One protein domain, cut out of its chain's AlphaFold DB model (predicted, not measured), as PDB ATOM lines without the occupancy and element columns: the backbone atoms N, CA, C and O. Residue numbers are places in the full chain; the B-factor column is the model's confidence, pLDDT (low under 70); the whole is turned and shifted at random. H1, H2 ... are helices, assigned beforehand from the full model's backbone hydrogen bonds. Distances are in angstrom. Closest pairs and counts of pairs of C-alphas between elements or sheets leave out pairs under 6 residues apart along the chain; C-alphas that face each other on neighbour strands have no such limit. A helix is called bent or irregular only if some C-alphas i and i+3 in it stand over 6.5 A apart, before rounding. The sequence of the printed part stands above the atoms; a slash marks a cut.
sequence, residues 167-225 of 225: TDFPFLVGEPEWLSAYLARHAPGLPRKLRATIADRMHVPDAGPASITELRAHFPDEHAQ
ATOM      1  N   THR A 167      36.922  37.515  80.366       92.44
ATOM      2  CA  THR A 167      37.579  38.614  79.656       92.44
ATOM      3  C   THR A 167      36.764  39.217  78.506       92.44
ATOM      4  O   THR A 167      37.189  40.222  77.937       92.44
ATOM      5  N   ASP A 168      35.603  38.648  78.159       94.75
ATOM      6  CA  ASP A 168      34.836  39.030  76.966       94.75
ATOM      7  C   ASP A 168      34.021  40.320  77.105       94.75
ATOM      8  O   ASP A 168      33.512  40.821  76.102       94.75
ATOM      9  N   PHE A 169      33.920  40.894  78.307       94.88
ATOM     10  CA  PHE A 169      33.150  42.119  78.561       94.88
ATOM     11  C   PHE A 169      33.332  43.228  77.491       94.88
ATOM     12  O   PHE A 169      32.318  43.688  76.954       94.88
ATOM     13  N   PRO A 170      34.561  43.615  77.077       94.81
ATOM     14  CA  PRO A 170      34.760  44.698  76.103       94.81
ATOM     15  C   PRO A 170      34.188  44.410  74.709       94.81
ATOM     16  O   PRO A 170      33.936  45.331  73.941       94.81
ATOM     17  N   PHE A 171      33.964  43.138  74.374       95.19
ATOM     18  CA  PHE A 171      33.409  42.708  73.088       95.19
ATOM     19  C   PHE A 171      31.873  42.642  73.087       95.19
ATOM     20  O   PHE A 171      31.273  42.353  72.040       95.19
ATOM     21  N   LEU A 172      31.253  42.854  74.256       96.38
ATOM     22  CA  LEU A 172      29.827  42.650  74.526       96.38
ATOM     23  C   LEU A 172      29.130  43.912  75.053       96.38
ATOM     24  O   LEU A 172      27.915  44.021  74.942       96.38
ATOM     25  N   VAL A 173      29.883  44.874  75.591       95.56
ATOM     26  CA  VAL A 173      29.355  46.104  76.210       95.56
ATOM     27  C   VAL A 173      28.630  47.048  75.237       95.56
ATOM     28  O   VAL A 173      27.867  47.900  75.683       95.56
ATOM     29  N   GLY A 174      28.828  46.882  73.926       94.81
ATOM     30  CA  GLY A 174      28.139  47.654  72.886       94.81
ATOM     31  C   GLY A 174      26.685  47.253  72.632       94.81
ATOM     32  O   GLY A 174      26.000  47.943  71.896       94.81
ATOM     33  N   GLU A 175      26.209  46.154  73.225       96.44
ATOM     34  CA  GLU A 175      24.830  45.683  73.067       96.44
ATOM     35  C   GLU A 175      24.295  45.176  74.418       96.44
ATOM     36  O   GLU A 175      24.802  44.179  74.950       96.44
ATOM     37  N   PRO A 176      23.253  45.797  75.006       96.88
ATOM     38  CA  PRO A 176      22.755  45.414  76.332       96.88
ATOM     39  C   PRO A 176      22.336  43.942  76.436       96.88
ATOM     40  O   PRO A 176      22.550  43.288  77.460       96.88
ATOM     41  N   GLU A 177      21.778  43.371  75.367       97.00
ATOM     42  CA  GLU A 177      21.408  41.954  75.345       97.00
ATOM     43  C   GLU A 177      22.630  41.033  75.445       97.00
ATOM     44  O   GLU A 177      22.582  40.015  76.143       97.00
ATOM     45  N   TRP A 178      23.736  41.406  74.798       97.81
ATOM     46  CA  TRP A 178      24.992  40.662  74.861       97.81
ATOM     47  C   TRP A 178      25.585  40.712  76.266       97.81
ATOM     48  O   TRP A 178      25.953  39.677  76.827       97.81
ATOM     49  N   LEU A 179      25.604  41.896  76.879       97.06
ATOM     50  CA  LEU A 179      26.088  42.065  78.244       97.06
ATOM     51  C   LEU A 179      25.197  41.340  79.273       97.06
ATOM     52  O   LEU A 179      25.696  40.737  80.224       97.06
ATOM     53  N   SER A 180      23.881  41.307  79.070       97.81
ATOM     54  CA  SER A 180      22.961  40.539  79.919       97.81
ATOM     55  C   SER A 180      23.208  39.024  79.836       97.81
ATOM     56  O   SER A 180      23.136  38.327  80.859       97.81
ATOM     57  N   ALA A 181      23.544  38.509  78.644       98.00
ATOM     58  CA  ALA A 181      23.944  37.115  78.439       98.00
ATOM     59  C   ALA A 181      25.296  36.800  79.106       98.00
ATOM     60  O   ALA A 181      25.413  35.786  79.796       98.00
ATOM     61  N   TYR A 182      26.268  37.712  79.018       97.25
ATOM     62  CA  TYR A 182      27.532  37.625  79.757       97.25
ATOM     63  C   TYR A 182      27.327  37.528  81.268       97.25
ATOM     64  O   TYR A 182      27.848  36.624  81.923       97.25
ATOM     65  N   LEU A 183      26.484  38.394  81.831       97.31
ATOM     66  CA  LEU A 183      26.148  38.340  83.252       97.31
ATOM     67  C   LEU A 183      25.395  37.054  83.616       97.31
ATOM     68  O   LEU A 183      25.527  36.573  84.738       97.31
ATOM     69  N   ALA A 184      24.614  36.471  82.700       97.00
ATOM     70  CA  ALA A 184      23.981  35.169  82.929       97.00
ATOM     71  C   ALA A 184      25.023  34.065  83.146       97.00
ATOM     72  O   ALA A 184      24.808  33.174  83.966       97.00
ATOM     73  N   ARG A 185      26.138  34.139  82.409       95.00
ATOM     74  CA  ARG A 185      27.234  33.173  82.456       95.00
ATOM     75  C   ARG A 185      28.124  33.366  83.683       95.00
ATOM     76  O   ARG A 185      28.404  32.391  84.371       95.00
ATOM     77  N   HIS A 186      28.549  34.598  83.955       94.62
ATOM     78  CA  HIS A 186      29.574  34.887  84.968       94.62
ATOM     79  C   HIS A 186      29.017  35.392  86.306       94.62
ATOM     80  O   HIS A 186      29.725  35.379  87.308       94.62
ATOM     81  N   ALA A 187      27.745  35.787  86.358       95.25
ATOM     82  CA  ALA A 187      27.056  36.188  87.583       95.25
ATOM     83  C   ALA A 187      25.649  35.551  87.680       95.25
ATOM     84  O   ALA A 187      24.652  36.265  87.851       95.25
ATOM     85  N   PRO A 188      25.529  34.207  87.596       95.00
ATOM     86  CA  PRO A 188      24.235  33.517  87.538       95.00
ATOM     87  C   PRO A 188      23.366  33.729  88.786       95.00
ATOM     88  O   PRO A 188      22.145  33.608  88.710       95.00
ATOM     89  N   GLY A 189      23.973  34.091  89.924       96.88
ATOM     90  CA  GLY A 189      23.257  34.441  91.153       96.88
ATOM     91  C   GLY A 189      22.464  35.753  91.076       96.88
ATOM     92  O   GLY A 189      21.605  35.994  91.922       96.88
ATOM     93  N   LEU A 190      22.707  36.604  90.069       97.25
ATOM     94  CA  LEU A 190      21.954  37.843  89.886       97.25
ATOM     95  C   LEU A 190      20.592  37.569  89.216       97.25
ATOM     96  O   LEU A 190      20.541  36.969  88.130       97.25
ATOM     97  N   PRO A 191      19.471  38.071  89.782       97.38
ATOM     98  CA  PRO A 191      18.156  37.955  89.160       97.38
ATOM     99  C   PRO A 191      18.144  38.500  87.728       97.38
ATOM    100  O   PRO A 191      18.758  39.526  87.438       97.38
ATOM    101  N   ARG A 192      17.375  37.864  86.834       96.06
ATOM    102  CA  ARG A 192      17.312  38.230  85.403       96.06
ATOM    103  C   ARG A 192      17.068  39.726  85.171       96.06
ATOM    104  O   ARG A 192      17.734  40.329  84.340       96.06
ATOM    105  N   LYS A 193      16.136  40.326  85.922       97.25
ATOM    106  CA  LYS A 193      15.825  41.761  85.815       97.25
ATOM    107  C   LYS A 193      17.003  42.640  86.244       97.25
ATOM    108  O   LYS A 193      17.261  43.643  85.596       97.25
ATOM    109  N   LEU A 194      17.726  42.247  87.295       97.88
ATOM    110  CA  LEU A 194      18.905  42.978  87.755       97.88
ATOM    111  C   LEU A 194      20.032  42.918  86.716       97.88
ATOM    112  O   LEU A 194      20.624  43.950  86.428       97.88
ATOM    113  N   ARG A 195      20.274  41.752  86.099       97.88
ATOM    114  CA  ARG A 195      21.250  41.622  85.001       97.88
ATOM    115  C   ARG A 195      20.917  42.535  83.823       97.88
ATOM    116  O   ARG A 195      21.803  43.238  83.357       97.88
ATOM    117  N   ALA A 196      19.650  42.582  83.408       97.25
ATOM    118  CA  ALA A 196      19.199  43.496  82.357       97.25
ATOM    119  C   ALA A 196      19.419  44.969  82.745       97.25
ATOM    120  O   ALA A 196      20.040  45.708  81.996       97.25
ATOM    121  N   THR A 197      19.024  45.381  83.956       98.00
ATOM    122  CA  THR A 197      19.255  46.759  84.429       98.00
ATOM    123  C   THR A 197      20.738  47.129  84.503       98.00
ATOM    124  O   THR A 197      21.091  48.261  84.187       98.00
ATOM    125  N   ILE A 198      21.612  46.214  84.934       97.69
ATOM    126  CA  ILE A 198      23.065  46.448  84.926       97.69
ATOM    127  C   ILE A 198      23.553  46.606  83.486       97.69
ATOM    128  O   ILE A 198      24.282  47.552  83.206       97.69
ATOM    129  N   ALA A 199      23.127  45.718  82.585       97.19
ATOM    130  CA  ALA A 199      23.527  45.758  81.188       97.19
ATOM    131  C   ALA A 199      23.122  47.073  80.503       97.19
ATOM    132  O   ALA A 199      23.965  47.714  79.888       97.19
ATOM    133  N   ASP A 200      21.881  47.526  80.701       97.19
ATOM    134  CA  ASP A 200      21.389  48.799  80.155       97.19
ATOM    135  C   ASP A 200      22.192  49.999  80.679       97.19
ATOM    136  O   ASP A 200      22.469  50.942  79.943       97.19
ATOM    137  N   ARG A 201      22.581  49.979  81.962       97.00
ATOM    138  CA  ARG A 201      23.341  51.073  82.592       97.00
ATOM    139  C   ARG A 201      24.813  51.104  82.202       97.00
ATOM    140  O   ARG A 201      25.421  52.165  82.276       97.00
ATOM    141  N   MET A 202      25.386  49.951  81.877       95.12
ATOM    142  CA  MET A 202      26.794  49.800  81.497       95.12
ATOM    143  C   MET A 202      26.996  49.811  79.983       95.12
ATOM    144  O   MET A 202      28.132  49.703  79.533       95.12
ATOM    145  N   HIS A 203      25.919  49.936  79.209       94.94
ATOM    146  CA  HIS A 203      25.967  50.026  77.761       94.94
ATOM    147  C   HIS A 203      26.854  51.191  77.312       94.94
ATOM    148  O   HIS A 203      26.658  52.333  77.732       94.94
ATOM    149  N   VAL A 204      27.811  50.891  76.434       93.81
ATOM    150  CA  VAL A 204      28.648  51.890  75.768       93.81
ATOM    151  C   VAL A 204      28.279  51.891  74.286       93.81
ATOM    152  O   VAL A 204      28.737  51.006  73.559       93.81
ATOM    153  N   PRO A 205      27.452  52.851  73.831       88.50
ATOM    154  CA  PRO A 205      27.119  52.988  72.419       88.50
ATOM    155  C   PRO A 205      28.386  53.112  71.566       88.50
ATOM    156  O   PRO A 205      29.393  53.652  72.022       88.50
ATOM    157  N   ASP A 206      28.335  52.598  70.338       86.00
ATOM    158  CA  ASP A 206      29.440  52.634  69.368       86.00
ATOM    159  C   ASP A 206      30.723  51.902  69.810       86.00
ATOM    160  O   ASP A 206      31.774  52.022  69.171       86.00
ATOM    161  N   ALA A 207      30.660  51.096  70.878       88.50
ATOM    162  CA  ALA A 207      31.745  50.191  71.223       88.50
ATOM    163  C   ALA A 207      31.994  49.208  70.070       88.50
ATOM    164  O   ALA A 207      31.098  48.496  69.613       88.50
ATOM    165  N   GLY A 208      33.239  49.153  69.607       85.44
ATOM    166  CA  GLY A 208      33.618  48.375  68.439       85.44
ATOM    167  C   GLY A 208      35.079  47.941  68.490       85.44
ATOM    168  O   GLY A 208      35.768  48.159  69.488       85.44
ATOM    169  N   PRO A 209      35.594  47.344  67.404       83.19
ATOM    170  CA  PRO A 209      36.940  46.773  67.378       83.19
ATOM    171  C   PRO A 209      38.080  47.724  67.782       83.19
ATOM    172  O   PRO A 209      39.114  47.261  68.250       83.19
ATOM    173  N   ALA A 210      37.912  49.040  67.621       84.06
ATOM    174  CA  ALA A 210      38.936  50.038  67.943       84.06
ATOM    175  C   ALA A 210      38.974  50.463  69.428       84.06
ATOM    176  O   ALA A 210      39.997  50.987  69.887       84.06
ATOM    177  N   SER A 211      37.892  50.237  70.181       89.56
ATOM    178  CA  SER A 211      37.758  50.647  71.589       89.56
ATOM    179  C   SER A 211      37.964  49.502  72.588       89.56
ATOM    180  O   SER A 211      37.974  49.742  73.792       89.56
ATOM    181  N   ILE A 212      38.207  48.270  72.117       92.19
ATOM    182  CA  ILE A 212      38.387  47.068  72.957       92.19
ATOM    183  C   ILE A 212      39.404  47.291  74.085       92.19
ATOM    184  O   ILE A 212      39.136  46.943  75.234       92.19
ATOM    185  N   THR A 213      40.567  47.869  73.770       92.69
ATOM    186  CA  THR A 213      41.638  48.095  74.754       92.69
ATOM    187  C   THR A 213      41.240  49.123  75.816       92.69
ATOM    188  O   THR A 213      41.568  48.951  76.985       92.69
ATOM    189  N   GLU A 214      40.517  50.179  75.430       92.38
ATOM    190  CA  GLU A 214      40.055  51.246  76.335       92.38
ATOM    191  C   GLU A 214      38.925  50.762  77.252       92.38
ATOM    192  O   GLU A 214      38.826  51.183  78.400       92.38
ATOM    193  N   LEU A 215      38.102  49.837  76.755       92.50
ATOM    194  CA  LEU A 215      36.986  49.230  77.480       92.50
ATOM    195  C   LEU A 215      37.409  48.053  78.371       92.50
ATOM    196  O   LEU A 215      36.557  47.429  79.009       92.50
ATOM    197  N   ARG A 216      38.707  47.725  78.429       91.12
ATOM    198  CA  ARG A 216      39.237  46.660  79.285       91.12
ATOM    199  C   ARG A 216      38.915  46.953  80.753       91.12
ATOM    200  O   ARG A 216      39.433  47.900  81.332       91.12
ATOM    201  N   ALA A 217      38.147  46.063  81.374       87.75
ATOM    202  CA  ALA A 217      37.754  46.147  82.781       87.75
ATOM    203  C   ALA A 217      38.484  45.123  83.676       87.75
ATOM    204  O   ALA A 217      37.949  44.734  84.708       87.75
ATOM    205  N   HIS A 218      39.679  44.681  83.264       85.00
ATOM    206  CA  HIS A 218      40.425  43.584  83.899       85.00
ATOM    207  C   HIS A 218      41.730  44.070  84.534       85.00
ATOM    208  O   HIS A 218      42.443  44.891  83.938       85.00
ATOM    209  N   PHE A 219      42.064  43.532  85.706       80.88
ATOM    210  CA  PHE A 219      43.358  43.729  86.356       80.88
ATOM    211  C   PHE A 219      44.476  42.982  85.614       80.88
ATOM    212  O   PHE A 219      44.218  41.935  85.027       80.88
ATOM    213  N   PRO A 220      45.734  43.468  85.634       69.19
ATOM    214  CA  PRO A 220      46.850  42.840  84.912       69.19
ATOM    215  C   PRO A 220      47.099  41.355  85.226       69.19
ATOM    216  O   PRO A 220      47.668  40.641  84.400       69.19
ATOM    217  N   ASP A 221      46.704  40.901  86.412       70.06
ATOM    218  CA  ASP A 221      46.808  39.528  86.904       70.06
ATOM    219  C   ASP A 221      45.527  38.699  86.699       70.06
ATOM    220  O   ASP A 221      45.546  37.483  86.893       70.06
ATOM    221  N   GLU A 222      44.428  39.308  86.242       74.75
ATOM    222  CA  GLU A 222      43.223  38.573  85.875       74.75
ATOM    223  C   GLU A 222      43.444  37.799  84.574       74.75
ATOM    224  O   GLU A 222      43.680  38.338  83.488       74.75
ATOM    225  N   HIS A 223      43.368  36.479  84.699       70.12
ATOM    226  CA  HIS A 223      43.488  35.559  83.583       70.12
ATOM    227  C   HIS A 223      42.115  35.199  83.021       70.12
ATOM    228  O   HIS A 223      41.119  35.131  83.747       70.12
ATOM    229  N   ALA A 224      42.085  34.942  81.714       75.06
ATOM    230  CA  ALA A 224      40.888  34.466  81.049       75.06
ATOM    231  C   ALA A 224      40.514  33.072  81.592       75.06
ATOM    232  O   ALA A 224      41.366  32.178  81.617       75.06
ATOM    233  N   GLN A 225      39.265  32.916  82.038       69.00
ATOM    234  CA  GLN A 225      38.691  31.697  82.628       69.00
ATOM    235  C   GLN A 225      37.321  31.388  82.029       69.00
ATOM    236  O   GLN A 225      36.567  32.354  81.743       69.00
TER     237      GLN A 225
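AT A GLANCE: This is residues 167 to 225 of the 225 residues of an uncharacterized protein of Nocardia sp. Root136 (UniProt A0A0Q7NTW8). Look for a flat body in which two helices, H2 and H3, pack on each other at a steep cross on one side, while the short helix H1 and a long tail with no named element, residues 203 to 225, make the other side. The tail leaves the end of H3, runs past H1 and folds back, and residue 225 ends near residue 167. The printed part has 59 residues with three named helices, in the order H1, H2, H3, and no named strand. The class is all helix, though under half of the residues, 27, are in named elements; the whole is compact, with a radius of gyration of the C-alphas of 11.5 A and spans of 30 by 27 by 13 A.

HOW THE PARTS SIT: Start at H1, residues 167 to 171, which is irregular: C-alphas 167 and 170 are 7.6 A apart. A tight link leads to H2, residues 176 to 186. H1 and H2 only just touch, with 3 pairs of C-alphas within 8 A; the closest C-alphas, those of Phe 169 and Leu 179, are 7.1 A apart. Another tight link leads to H3, residues 192 to 202. H2 and H3 touch at a steep tilt of 58 degrees, opposite ways; their closest C-alphas, those of Pro 176 and Ala 199, are 4.9 A apart. H1 and H3 are apart. In H2 and H3 every O i to N i+4 pair is within hydrogen-bond range; in H1 0 of 1 is, beside 1 of 2 O i to N i+3 pairs.

IN THESE COORDINATES: Find C-alpha 167 at (37.579, 38.614, 79.656), where H1 begins. From C-alpha 176 at (22.755, 45.414, 76.332) H2 runs 15.2 A to C-alpha 186. H3 runs 15.5 A from C-alpha 192 to C-alpha 202 at (26.794, 49.800, 81.497).

THE WHOLE: The two C-alphas farthest apart, those of Pro 191 and Ala 210, are 32.1 A apart. The printed part has no cut, and no link between its helices is long. Residue 225 is the chain's last, and its C-alpha is 7.6 A from that of Thr 167. The mean pLDDT of the printed part is 91.7; residues 220 and 225 are under 70.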